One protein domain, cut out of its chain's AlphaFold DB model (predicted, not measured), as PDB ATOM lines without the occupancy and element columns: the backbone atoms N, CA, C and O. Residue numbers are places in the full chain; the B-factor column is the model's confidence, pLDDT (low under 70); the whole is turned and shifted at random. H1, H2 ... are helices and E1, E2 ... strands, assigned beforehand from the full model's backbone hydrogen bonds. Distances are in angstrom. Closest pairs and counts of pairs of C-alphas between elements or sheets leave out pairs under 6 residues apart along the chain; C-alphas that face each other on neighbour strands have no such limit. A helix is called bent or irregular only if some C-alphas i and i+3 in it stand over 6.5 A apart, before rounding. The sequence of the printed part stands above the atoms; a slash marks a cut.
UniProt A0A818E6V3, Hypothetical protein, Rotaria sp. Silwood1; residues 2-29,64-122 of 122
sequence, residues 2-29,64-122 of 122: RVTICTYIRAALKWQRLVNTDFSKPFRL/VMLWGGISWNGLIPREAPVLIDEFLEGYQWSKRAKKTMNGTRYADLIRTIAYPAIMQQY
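AT A GLANCE: This is residues 2 to 29 and 64 to 122 of the 122 residues of the protein "Hypothetical protein" of Rotaria sp. Silwood1 (UniProt A0A818E6V3). A small three-stranded sheet, E1, E2 and E3, has the long helix H3 slantwise over one face, in two layers, while H1 meets the last part of H3 at a corner and sticks out with residues 2 to 9. Towards the opposite end, the short helix H2 only grazes the sheet, and the long loop from H2 to H3 sticks out with residues 92 to 98. The printed part has 87 residues, with three named helices and three named strands in the order H1 E1 E2 E3 H2 H3; the sheet order is E1 - E2 - E3, antiparallel throughout, and the class is mixed, helices and strands. The whole is only just loose, close to compact, with a radius of gyration of the C-alphas of 14.8 A and spans of 47 by 31 by 18 A.

IN THESE COORDINATES: Find C-alpha 18 at (86.948, 243.593, 6.293), where E1 begins; it covers residues 18 to 23, 14.3 A long. E2, residues 66 to 71, measures 16.5 A, and E3, residues 74 to 76, measures 6.9 A. H3, residues 103 to 121, runs 25.2 A to C-alpha 121 at (79.447, 248.208, -0.390); it has a kink of 31 degrees near residue 110 and is only just irregular, with C-alphas 112 and 115 6.6 A apart. H2 is residues 84 to 89, 8.7 A. H1, residues 2 to 15, starts at C-alpha 2 (69.861, 257.662, 20.398) and spans 20.7 A.

HOW THE PARTS SIT: Start at E2, the inner strand. Beside E1 it is antiparallel at 170 degrees, with N 70 and O 20 at 2.8 A, within hydrogen-bond range. E2 and E3 form a hairpin, antiparallel at 140 degrees, with N 69 and O 76 at 2.7 A. H3 is on the sheet at a height of 9.7 A, over E2 and only just over E3, on which 3 of its C-alphas fall; on the local plane it stands at 43 degrees to E2. Its closest C-alphas to E3 are those of Ala 117 and Ile 76, 6.4 A. With residues 11 to 15 alone, H1 touches H3, about perpendicular at 89 degrees; the closest C-alphas are those of Lys 14 and Ile 118, 7.0 A. H2 and H3 are close but not clearly touching, Phe 87 to Leu 109 being their closest C-alphas at 7.8 A. Every O i to N i+4 pair is within hydrogen-bond range in H1 and H2, and 13 of 15 in H3.

THE WHOLE: The two C-alphas farthest apart, those of Arg 2 and Leu 29, are 51.0 A apart. Residues 30 to 63 are not printed; C-alphas 29 and 64 stand 9.8 A apart across this cut. The link from H2 to H3, 13 residues, is long. The model's mean pLDDT over the printed part is 71.7, and residues 2 to 29, 64 and 95 to 98 are under 70.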
ATOM      1  N   ARG A   2      69.987 259.073  20.844       31.41
ATOM      2  CA  ARG A   2      69.861 257.662  20.398       31.41
ATOM      3  C   ARG A   2      70.273 257.393  18.940       31.41
ATOM      4  O   ARG A   2      70.772 256.316  18.642       31.41
ATOM      5  N   VAL A   3      70.108 258.371  18.045       42.38
ATOM      6  CA  VAL A   3      70.424 258.218  16.608       42.38
ATOM      7  C   VAL A   3      71.919 257.978  16.391       42.38
ATOM      8  O   VAL A   3      72.306 257.088  15.643       42.38
ATOM      9  N   THR A   4      72.762 258.710  17.116       47.62
ATOM     10  CA  THR A   4      74.220 258.641  17.000       47.62
ATOM     11  C   THR A   4      74.759 257.252  17.361       47.62
ATOM     12  O   THR A   4      75.576 256.706  16.629       47.62
ATOM     13  N   ILE A   5      74.246 256.639  18.434       42.12
ATOM     14  CA  ILE A   5      74.688 255.318  18.915       42.12
ATOM     15  C   ILE A   5      74.370 254.220  17.888       42.12
ATOM     16  O   ILE A   5      75.248 253.430  17.547       42.12
ATOM     17  N   CYS A   6      73.157 254.205  17.322       45.44
ATOM     18  CA  CYS A   6      72.786 253.229  16.291       45.44
ATOM     19  C   CYS A   6      73.635 253.362  15.018       45.44
ATOM     20  O   CYS A   6      73.988 252.351  14.409       45.44
ATOM     21  N   THR A   7      73.995 254.585  14.620       56.59
ATOM     22  CA  THR A   7      74.858 254.819  13.454       56.59
ATOM     23  C   THR A   7      76.285 254.328  13.702       56.59
ATOM     24  O   THR A   7      76.843 253.659  12.835       56.59
ATOM     25  N   TYR A   8      76.849 254.571  14.891       56.25
ATOM     26  CA  TYR A   8      78.173 254.055  15.262       56.25
ATOM     27  C   TYR A   8      78.211 252.524  15.320       56.25
ATOM     28  O   TYR A   8      79.146 251.919  14.803       56.25
ATOM     29  N   ILE A   9      77.174 251.884  15.873       57.72
ATOM     30  CA  ILE A   9      77.075 250.417  15.915       57.72
ATOM     31  C   ILE A   9      76.977 249.839  14.496       57.72
ATOM     32  O   ILE A   9      77.686 248.893  14.163       57.72
ATOM     33  N   ARG A  10      76.153 250.429  13.618       56.28
ATOM     34  CA  ARG A  10      76.041 249.991  12.213       56.28
ATOM     35  C   ARG A  10      77.343 250.167  11.437       56.28
ATOM     36  O   ARG A  10      77.698 249.288  10.657       56.28
ATOM     37  N   ALA A  11      78.049 251.273  11.654       60.09
ATOM     38  CA  ALA A  11      79.369 251.502  11.083       60.09
ATOM     39  C   ALA A  11      80.359 250.423  11.548       60.09
ATOM     40  O   ALA A  11      80.994 249.776  10.719       60.09
ATOM     41  N   ALA A  12      80.432 250.163  12.857       61.56
ATOM     42  CA  ALA A  12      81.318 249.155  13.435       61.56
ATOM     43  C   ALA A  12      81.047 247.738  12.887       61.56
ATOM     44  O   ALA A  12      81.985 247.032  12.526       61.56
ATOM     45  N   LEU A  13      79.777 247.346  12.732       62.56
ATOM     46  CA  LEU A  13      79.391 246.051  12.150       62.56
ATOM     47  C   LEU A  13      79.791 245.900  10.672       62.56
ATOM     48  O   LEU A  13      80.004 244.785  10.198       62.56
ATOM     49  N   LYS A  14      79.898 247.006   9.927       65.94
ATOM     50  CA  LYS A  14      80.369 246.997   8.534       65.94
ATOM     51  C   LYS A  14      81.893 246.905   8.449       65.94
ATOM     52  O   LYS A  14      82.398 246.196   7.586       65.94
ATOM     53  N   TRP A  15      82.620 247.523   9.380       66.19
ATOM     54  CA  TRP A  15      84.076 247.360   9.500       66.19
ATOM     55  C   TRP A  15      84.492 245.919   9.818       66.19
ATOM     56  O   TRP A  15      85.474 245.443   9.264       66.19
ATOM     57  N   GLN A  16      83.713 245.190  10.625       64.12
ATOM     58  CA  GLN A  16      83.959 243.771  10.946       64.12
ATOM     59  C   GLN A  16      83.928 242.833   9.725       64.12
ATOM     60  O   GLN A  16      84.297 241.668   9.830       64.12
ATOM     61  N   ARG A  17      83.471 243.320   8.566       66.81
ATOM     62  CA  ARG A  17      83.404 242.560   7.310       66.81
ATOM     63  C   ARG A  17      84.679 242.672   6.471       66.81
ATOM     64  O   ARG A  17      84.797 241.973   5.463       66.81
ATOM     65  N   LEU A  18      85.608 243.544   6.862       62.34
ATOM     66  CA  LEU A  18      86.948 243.593   6.293       62.34
ATOM     67  C   LEU A  18      87.762 242.405   6.794       62.34
ATOM     68  O   LEU A  18      87.879 242.178   7.994       62.34
ATOM     69  N   VAL A  19      88.331 241.664   5.851       63.25
ATOM     70  CA  VAL A  19      89.210 240.523   6.118       63.25
ATOM     71  C   VAL A  19      90.646 241.008   6.299       63.25
ATOM     72  O   VAL A  19      91.359 240.515   7.166       63.25
ATOM     73  N   ASN A  20      91.071 241.988   5.496       68.69
ATOM     74  CA  ASN A  20      92.383 242.617   5.604       68.69
ATOM     75  C   ASN A  20      92.362 244.026   4.985       68.69
ATOM     76  O   ASN A  20      91.659 244.261   4.002       68.69
ATOM     77  N   THR A  21      93.156 244.946   5.528       62.44
ATOM     78  CA  THR A  21      93.502 246.222   4.889       62.44
ATOM     79  C   THR A  21      94.995 246.418   5.054       62.44
ATOM     80  O   THR A  21      95.471 246.404   6.188       62.44
ATOM     81  N   ASP A  22      95.725 246.631   3.967       60.94
ATOM     82  CA  ASP A  22      97.155 246.894   4.074       60.94
ATOM     83  C   ASP A  22      97.628 247.835   2.967       60.94
ATOM     84  O   ASP A  22      96.977 248.018   1.932       60.94
ATOM     85  N   PHE A  23      98.778 248.447   3.208       58.12
ATOM     86  CA  PHE A  23      99.525 249.143   2.184       58.12
ATOM     87  C   PHE A  23     100.354 248.140   1.396       58.12
ATOM     88  O   PHE A  23     101.039 247.284   1.959       58.12
ATOM     89  N   SER A  24     100.380 248.283   0.075       57.66
ATOM     90  CA  SER A  24     101.398 247.586  -0.697       57.66
ATOM     91  C   SER A  24     102.774 248.150  -0.326       57.66
ATOM     92  O   SER A  24     102.947 249.361  -0.164       57.66
ATOM     93  N   LYS A  25     103.812 247.306  -0.257       53.12
ATOM     94  CA  LYS A  25     105.187 247.829  -0.327       53.12
ATOM     95  C   LYS A  25     105.322 248.683  -1.602       53.12
ATOM     96  O   LYS A  25     104.655 248.369  -2.592       53.12
ATOM     97  N   PRO A  26     106.172 249.730  -1.609       55.06
ATOM     98  CA  PRO A  26     106.421 250.509  -2.816       55.06
ATOM     99  C   PRO A  26     106.755 249.575  -3.975       55.06
ATOM    100  O   PRO A  26     107.665 248.744  -3.849       55.06
ATOM    101  N   PHE A  27     106.020 249.675  -5.083       53.62
ATOM    102  CA  PHE A  27     106.275 248.831  -6.244       53.62
ATOM    103  C   PHE A  27     107.655 249.182  -6.804       53.62
ATOM    104  O   PHE A  27     107.855 250.227  -7.420       53.62
ATOM    105  N   ARG A  28     108.635 248.304  -6.568       44.81
ATOM    106  CA  ARG A  28     110.001 248.422  -7.110       44.81
ATOM    107  C   ARG A  28     110.116 247.922  -8.551       44.81
ATOM    108  O   ARG A  28     111.213 247.907  -9.098       44.81
ATOM    109  N   LEU A  29     109.012 247.467  -9.144       49.19
ATOM    110  CA  LEU A  29     109.003 246.943 -10.501       49.19
ATOM    111  C   LEU A  29     109.428 248.041 -11.476       49.19
ATOM    112  O   LEU A  29     108.919 249.163 -11.428       49.19
ATOM    113  N   VAL A  64     105.534 253.798  -6.324       68.75
ATOM    114  CA  VAL A  64     104.155 254.068  -5.902       68.75
ATOM    115  C   VAL A  64     103.712 253.079  -4.826       68.75
ATOM    116  O   VAL A  64     104.015 251.884  -4.888       68.75
ATOM    117  N   MET A  65     102.972 253.588  -3.846       75.06
ATOM    118  CA  MET A  65     102.300 252.806  -2.813       75.06
ATOM    119  C   MET A  65     100.792 252.794  -3.077       75.06
ATOM    120  O   MET A  65     100.204 253.831  -3.383       75.06
ATOM    121  N   LEU A  66     100.171 251.623  -2.954       81.44
ATOM    122  CA  LEU A  66      98.727 251.452  -3.046       81.44
ATOM    123  C   LEU A  66      98.144 251.168  -1.667       81.44
ATOM    124  O   LEU A  66      98.777 250.510  -0.841       81.44
ATOM    125  N   TRP A  67      96.910 251.606  -1.461       84.94
ATOM    126  CA  TRP A  67      96.060 251.120  -0.384       84.94
ATOM    127  C   TRP A  67      94.839 250.414  -0.963       84.94
ATOM    128  O   TRP A  67      94.205 250.893  -1.907       84.94
ATOM    129  N   GLY A  68      94.513 249.267  -0.379       83.62
ATOM    130  CA  GLY A  68      93.315 248.509  -0.693       83.62
ATOM    131  C   GLY A  68      92.971 247.555   0.445       83.62
ATOM    132  O   GLY A  68      93.840 247.047   1.153       83.62
ATOM    133  N   GLY A  69      91.679 247.332   0.627       80.75
ATOM    134  CA  GLY A  69      91.114 246.350   1.534       80.75
ATOM    135  C   GLY A  69      90.493 245.184   0.777       80.75
ATOM    136  O   GLY A  69      89.989 245.326  -0.337       80.75
ATOM    137  N   ILE A  70      90.500 244.021   1.414       79.00
ATOM    138  CA  ILE A  70      89.749 242.845   0.989       79.00
ATOM    139  C   ILE A  70      88.661 242.611   2.031       79.00
ATOM    140  O   ILE A  70      88.924 242.565   3.233       79.00
ATOM    141  N   SER A  71      87.432 242.450   1.564       80.56
ATOM    142  CA  SER A  71      86.292 242.020   2.367       80.56
ATOM    143  C   SER A  71      85.726 240.717   1.811       80.56
ATOM    144  O   SER A  71      86.036 240.333   0.682       80.56
ATOM    145  N   TRP A  72      84.858 240.046   2.568       73.56
ATOM    146  CA  TRP A  72      84.184 238.834   2.078       73.56
ATOM    147  C   TRP A  72      83.332 239.095   0.820       73.56
ATOM    148  O   TRP A  72      83.112 238.184   0.032       73.56
ATOM    149  N   ASN A  73      82.888 240.341   0.615       73.75
ATOM    150  CA  ASN A  73      82.094 240.775  -0.536       73.75
ATOM    151  C   ASN A  73      82.949 241.439  -1.639       73.75
ATOM    152  O   ASN A  73      82.437 242.222  -2.440       73.75
ATOM    153  N   GLY A  74      84.263 241.192  -1.655       77.44
ATOM    154  CA  GLY A  74      85.192 241.692  -2.673       77.44
ATOM    155  C   GLY A  74      86.113 242.824  -2.207       77.44
ATOM    156  O   GLY A  74      86.287 243.063  -1.008       77.44
ATOM    157  N   LEU A  75      86.729 243.500  -3.180       81.75
ATOM    158  CA  LEU A  75      87.740 244.545  -2.977       81.75
ATOM    159  C   LEU A  75      87.135 245.865  -2.486       81.75
ATOM    160  O   LEU A  75      86.003 246.195  -2.835       81.75
ATOM    161  N   ILE A  76      87.920 246.617  -1.713       80.69
ATOM    162  CA  ILE A  76      87.588 247.938  -1.171       80.69
ATOM    163  C   ILE A  76      88.768 248.891  -1.433       80.69
ATOM    164  O   ILE A  76      89.833 248.684  -0.862       80.69
ATOM    165  N   PRO A  77      88.619 249.953  -2.241       79.69
ATOM    166  CA  PRO A  77      87.436 250.310  -3.016       79.69
ATOM    167  C   PRO A  77      87.178 249.308  -4.153       79.69
ATOM    168  O   PRO A  77      88.093 248.644  -4.635       79.69
ATOM    169  N   ARG A  78      85.916 249.197  -4.582       77.69
ATOM    170  CA  ARG A  78      85.485 248.186  -5.562       77.69
ATOM    171  C   ARG A  78      86.030 248.425  -6.972       77.69
ATOM    172  O   ARG A  78      86.244 247.467  -7.707       77.69
ATOM    173  N   GLU A  79      86.197 249.689  -7.354       79.12
ATOM    174  CA  GLU A  79      86.575 250.085  -8.717       79.12
ATOM    175  C   GLU A  79      88.090 250.050  -8.939       79.12
ATOM    176  O   GLU A  79      88.550 249.524  -9.949       79.12
ATOM    177  N   ALA A  80      88.864 250.601  -8.000       77.25
ATOM    178  CA  ALA A  80      90.318 250.661  -8.072       77.25
ATOM    179  C   ALA A  80      90.937 250.865  -6.674       77.25
ATOM    180  O   ALA A  80      90.302 251.478  -5.810       77.25
ATOM    181  N   PRO A  81      92.176 250.387  -6.440       80.50
ATOM    182  CA  PRO A  81      92.929 250.717  -5.235       80.50
ATOM    183  C   PRO A  81      93.286 252.209  -5.197       80.50
ATOM    184  O   PRO A  81      93.364 252.876  -6.228       80.50
ATOM    185  N   VAL A  82      93.552 252.727  -4.001       83.38
ATOM    186  CA  VAL A  82      93.946 254.126  -3.805       83.38
ATOM    187  C   VAL A  82      95.440 254.272  -4.048       83.38
ATOM    188  O   VAL A  82      96.246 253.620  -3.383       83.38
ATOM    189  N   LEU A  83      95.813 255.163  -4.964       84.56
ATOM    190  CA  LEU A  83      97.193 255.588  -5.167       84.56
ATOM    191  C   LEU A  83      97.575 256.567  -4.056       84.56
ATOM    192  O   LEU A  83      97.030 257.666  -3.956       84.56
ATOM    193  N   ILE A  84      98.505 256.166  -3.192       80.94
ATOM    194  CA  ILE A  84      98.878 256.977  -2.030       80.94
ATOM    195  C   ILE A  84      99.560 258.273  -2.445       80.94
ATOM    196  O   ILE A  84      99.342 259.293  -1.802       80.94
ATOM    197  N   ASP A  85     100.323 258.266  -3.532       78.19
ATOM    198  CA  ASP A  85     100.960 259.486  -4.021       78.19
ATOM    199  C   ASP A  85      99.917 260.531  -4.441       78.19
ATOM    200  O   ASP A  85     100.027 261.680  -4.017       78.19
ATOM    201  N   GLU A  86      98.860 260.121  -5.149       81.56
ATOM    202  CA  GLU A  86      97.737 260.993  -5.530       81.56
ATOM    203  C   GLU A  86      96.976 261.497  -4.299       81.56
ATOM    204  O   GLU A  86      96.679 262.684  -4.179       81.56
ATOM    205  N   PHE A  87      96.721 260.622  -3.322       83.88
ATOM    206  CA  PHE A  87      96.109 261.029  -2.055       83.88
ATOM    207  C   PHE A  87      96.958 262.082  -1.318       83.88
ATOM    208  O   PHE A  87      96.437 263.030  -0.729       83.88
ATOM    209  N   LEU A  88      98.284 261.938  -1.360       84.12
ATOM    210  CA  LEU A  88      99.229 262.836  -0.706       84.12
ATOM    211  C   LEU A  88      99.416 264.177  -1.441       84.12
ATOM    212  O   LEU A  88      99.891 265.132  -0.817       84.12
ATOM    213  N   GLU A  89      99.030 264.300  -2.715       83.06
ATOM    214  CA  GLU A  89      99.051 265.574  -3.455       83.06
ATOM    215  C   GLU A  89      98.111 266.622  -2.851       83.06
ATOM    216  O   GLU A  89      98.418 267.813  -2.897       83.06
ATOM    217  N   GLY A  90      97.022 266.190  -2.206       80.19
ATOM    218  CA  GLY A  90      96.072 267.077  -1.526       80.19
ATOM    219  C   GLY A  90      96.616 267.758  -0.263       80.19
ATOM    220  O   GLY A  90      95.970 268.652   0.281       80.19
ATOM    221  N   TYR A  91      97.800 267.367   0.217       81.94
ATOM    222  CA  TYR A  91      98.412 267.943   1.413       81.94
ATOM    223  C   TYR A  91      99.411 269.044   1.065       81.94
ATOM    224  O   TYR A  91     100.173 268.948   0.105       81.94
ATOM    225  N   GLN A  92      99.476 270.079   1.905       80.81
ATOM    226  CA  GLN A  92     100.558 271.054   1.821       80.81
ATOM    227  C   GLN A  92     101.852 270.471   2.394       80.81
ATOM    228  O   GLN A  92     101.888 269.926   3.501       80.81
ATOM    229  N   TRP A  93     102.936 270.621   1.636       76.56
ATOM    230  CA  TRP A  93     104.262 270.136   2.001       76.56
ATOM    231  C   TRP A  93     105.218 271.312   2.132       76.56
ATOM    232  O   TRP A  93     105.336 272.135   1.225       76.56
ATOM    233  N   SER A  94     105.958 271.374   3.237       71.88
ATOM    234  CA  SER A  94     107.124 272.254   3.284       71.88
ATOM    235  C   SER A  94     108.205 271.711   2.342       71.88
ATOM    236  O   SER A  94     108.310 270.500   2.145       71.88
ATOM    237  N   LYS A  95     109.056 272.585   1.786       68.81
ATOM    238  CA  LYS A  95     110.124 272.193   0.837       68.81
ATOM    239  C   LYS A  95     111.071 271.098   1.362       68.81
ATOM    240  O   LYS A  95     111.765 270.471   0.572       68.81
ATOM    241  N   ARG A  96     111.127 270.889   2.682       66.81
ATOM    242  CA  ARG A  96     111.993 269.899   3.348       66.81
ATOM    243  C   ARG A  96     111.239 268.662   3.848       66.81
ATOM    244  O   ARG A  96     111.876 267.719   4.309       66.81
ATOM    245  N   ALA A  97     109.907 268.654   3.801       68.88
ATOM    246  CA  ALA A  97     109.117 267.537   4.302       68.88
ATOM    247  C   ALA A  97     109.157 266.356   3.324       68.88
ATOM    248  O   ALA A  97     108.911 266.512   2.128       68.88
ATOM    249  N   LYS A  98     109.417 265.151   3.845       64.19
ATOM    250  CA  LYS A  98     109.266 263.916   3.069       64.19
ATOM    251  C   LYS A  98     107.782 263.666   2.803       64.19
ATOM    252  O   LYS A  98     106.989 263.678   3.746       64.19
ATOM    253  N   LYS A  99     107.426 263.403   1.543       71.25
ATOM    254  CA  LYS A  99     106.073 263.014   1.125       71.25
ATOM    255  C   LYS A  99     105.767 261.580   1.556       71.25
ATOM    256  O   LYS A  99     106.012 260.646   0.805       71.25
ATOM    257  N   THR A 100     105.326 261.396   2.799       73.25
ATOM    258  CA  THR A 100     105.076 260.062   3.370       73.25
ATOM    259  C   THR A 100     103.759 259.998   4.129       73.25
ATOM    260  O   THR A 100     103.271 261.001   4.661       73.25
ATOM    261  N   MET A 101     103.206 258.792   4.240       78.19
ATOM    262  CA  MET A 101     102.084 258.518   5.131       78.19
ATOM    263  C   MET A 101     102.518 258.664   6.599       78.19
ATOM    264  O   MET A 101     103.641 258.317   6.963       78.19
ATOM    265  N   ASN A 102     101.637 259.204   7.437       77.50
ATOM    266  CA  ASN A 102     101.790 259.246   8.892       77.50
ATOM    267  C   ASN A 102     100.434 258.936   9.549       77.50
ATOM    268  O   ASN A 102      99.434 258.806   8.847       77.50
ATOM    269  N   GLY A 103     100.386 258.830  10.881       70.56
ATOM    270  CA  GLY A 103      99.153 258.467  11.593       70.56
ATOM    271  C   GLY A 103      97.966 259.394  11.297       70.56
ATOM    272  O   GLY A 103      96.863 258.913  11.060       70.56
ATOM    273  N   THR A 104      98.189 260.711  11.233       80.81
ATOM    274  CA  THR A 104      97.136 261.694  10.925       80.81
ATOM    275  C   THR A 104      96.595 261.520   9.507       80.81
ATOM    276  O   THR A 104      95.392 261.399   9.314       80.81
ATOM    277  N   ARG A 105      97.485 261.425   8.515       83.25
ATOM    278  CA  ARG A 105      97.113 261.224   7.104       83.25
ATOM    279  C   ARG A 105      96.443 259.875   6.880       83.25
ATOM    280  O   ARG A 105      95.560 259.757   6.039       83.25
ATOM    281  N   TYR A 106      96.837 258.866   7.650       79.81
ATOM    282  CA  TYR A 106      96.191 257.564   7.611       79.81
ATOM    283  C   TYR A 106      94.760 257.625   8.152       79.81
ATOM    284  O   TYR A 106      93.846 257.079   7.537       79.81
ATOM    285  N   ALA A 107      94.546 258.335   9.263       78.19
ATOM    286  CA  ALA A 107      93.208 258.569   9.795       78.19
ATOM    287  C   ALA A 107      92.327 259.343   8.797       78.19
ATOM    288  O   ALA A 107      91.159 258.996   8.614       78.19
ATOM    289  N   ASP A 108      92.893 260.333   8.103       85.81
ATOM    290  CA  ASP A 108      92.198 261.057   7.039       85.81
ATOM    291  C   ASP A 108      91.838 260.141   5.866       85.81
ATOM    292  O   ASP A 108      90.695 260.165   5.411       85.81
ATOM    293  N   LEU A 109      92.763 259.291   5.407       85.75
ATOM    294  CA  LEU A 109      92.510 258.306   4.351       85.75
ATOM    295  C   LEU A 109      91.367 257.363   4.740       85.75
ATOM    296  O   LEU A 109      90.456 257.113   3.946       85.75
ATOM    297  N   ILE A 110      91.369 256.886   5.987       82.94
ATOM    298  CA  ILE A 110      90.285 256.059   6.516       82.94
ATOM    299  C   ILE A 110      88.961 256.818   6.467       82.94
ATOM    300  O   ILE A 110      87.958 256.293   5.990       82.94
ATOM    301  N   ARG A 111      88.940 258.056   6.957       84.00
ATOM    302  CA  ARG A 111      87.712 258.842   7.091       84.00
ATOM    303  C   ARG A 111      87.126 259.257   5.745       84.00
ATOM    304  O   ARG A 111      85.905 259.297   5.605       84.00
ATOM    305  N   THR A 112      87.982 259.606   4.793       87.62
ATOM    306  CA  THR A 112      87.586 260.232   3.525       87.62
ATOM    307  C   THR A 112      87.408 259.233   2.394       87.62
ATOM    308  O   THR A 112      86.582 259.475   1.519       87.62
ATOM    309  N   ILE A 113      88.127 258.107   2.422       86.81
ATOM    310  CA  ILE A 113      88.096 257.121   1.336       86.81
ATOM    311  C   ILE A 113      87.626 255.757   1.834       86.81
ATOM    312  O   ILE A 113      86.626 255.240   1.333       86.81
ATOM    313  N   ALA A 114      88.300 255.179   2.833       82.75
ATOM    314  CA  ALA A 114      88.015 253.803   3.245       82.75
ATOM    315  C   ALA A 114      86.596 253.652   3.801       82.75
ATOM    316  O   ALA A 114      85.842 252.786   3.366       82.75
ATOM    317  N   TYR A 115      86.217 254.521   4.739       83.31
ATOM    318  CA  TYR A 115      84.920 254.467   5.395       83.31
ATOM    319  C   TYR A 115      83.768 254.642   4.399       83.31
ATOM    320  O   TYR A 115      82.905 253.763   4.363       83.31
ATOM    321  N   PRO A 116      83.743 255.680   3.538       86.31
ATOM    322  CA  PRO A 116      82.715 255.789   2.508       86.31
ATOM    323  C   PRO A 116      82.664 254.579   1.573       86.31
ATOM    324  O   PRO A 116      81.570 254.089   1.303       86.31
ATOM    325  N   ALA A 117      83.811 254.049   1.135       84.25
ATOM    326  CA  ALA A 117      83.852 252.888   0.246       84.25
ATOM    327  C   ALA A 117      83.244 251.631   0.897       84.25
ATOM    328  O   ALA A 117      82.441 250.936   0.279       84.25
ATOM    329  N   ILE A 118      83.550 251.379   2.175       81.38
ATOM    330  CA  ILE A 118      82.950 250.279   2.951       81.38
ATOM    331  C   ILE A 118      81.440 250.485   3.094       81.38
ATOM    332  O   ILE A 118      80.663 249.545   2.940       81.38
ATOM    333  N   MET A 119      81.012 251.715   3.383       82.06
ATOM    334  CA  MET A 119      79.602 252.055   3.577       82.06
ATOM    335  C   MET A 119      78.778 252.039   2.286       82.06
ATOM    336  O   MET A 119      77.560 251.973   2.373       82.06
ATOM    337  N   GLN A 120      79.406 252.139   1.114       80.88
ATOM    338  CA  GLN A 120      78.735 251.982  -0.181       80.88
ATOM    339  C   GLN A 120      78.582 250.510  -0.581       80.88
ATOM    340  O   GLN A 120      77.689 250.167  -1.352       80.88
ATOM    341  N   GLN A 121      79.447 249.635  -0.067       74.69
ATOM    342  CA  GLN A 121      79.447 248.208  -0.390       74.69
ATOM    343  C   GLN A 121      78.503 247.372   0.493       74.69
ATOM    344  O   GLN A 121      78.221 246.218   0.159       74.69
ATOM    345  N   TYR A 122      78.002 247.943   1.595       71.88
ATOM    346  CA  TYR A 122      77.102 247.328   2.585       71.88
ATOM    347  C   TYR A 122      76.073 248.334   3.079       71.88
ATOM    348  O   TYR A 122      75.088 247.949   3.746       71.88
TER     349      TYR A 122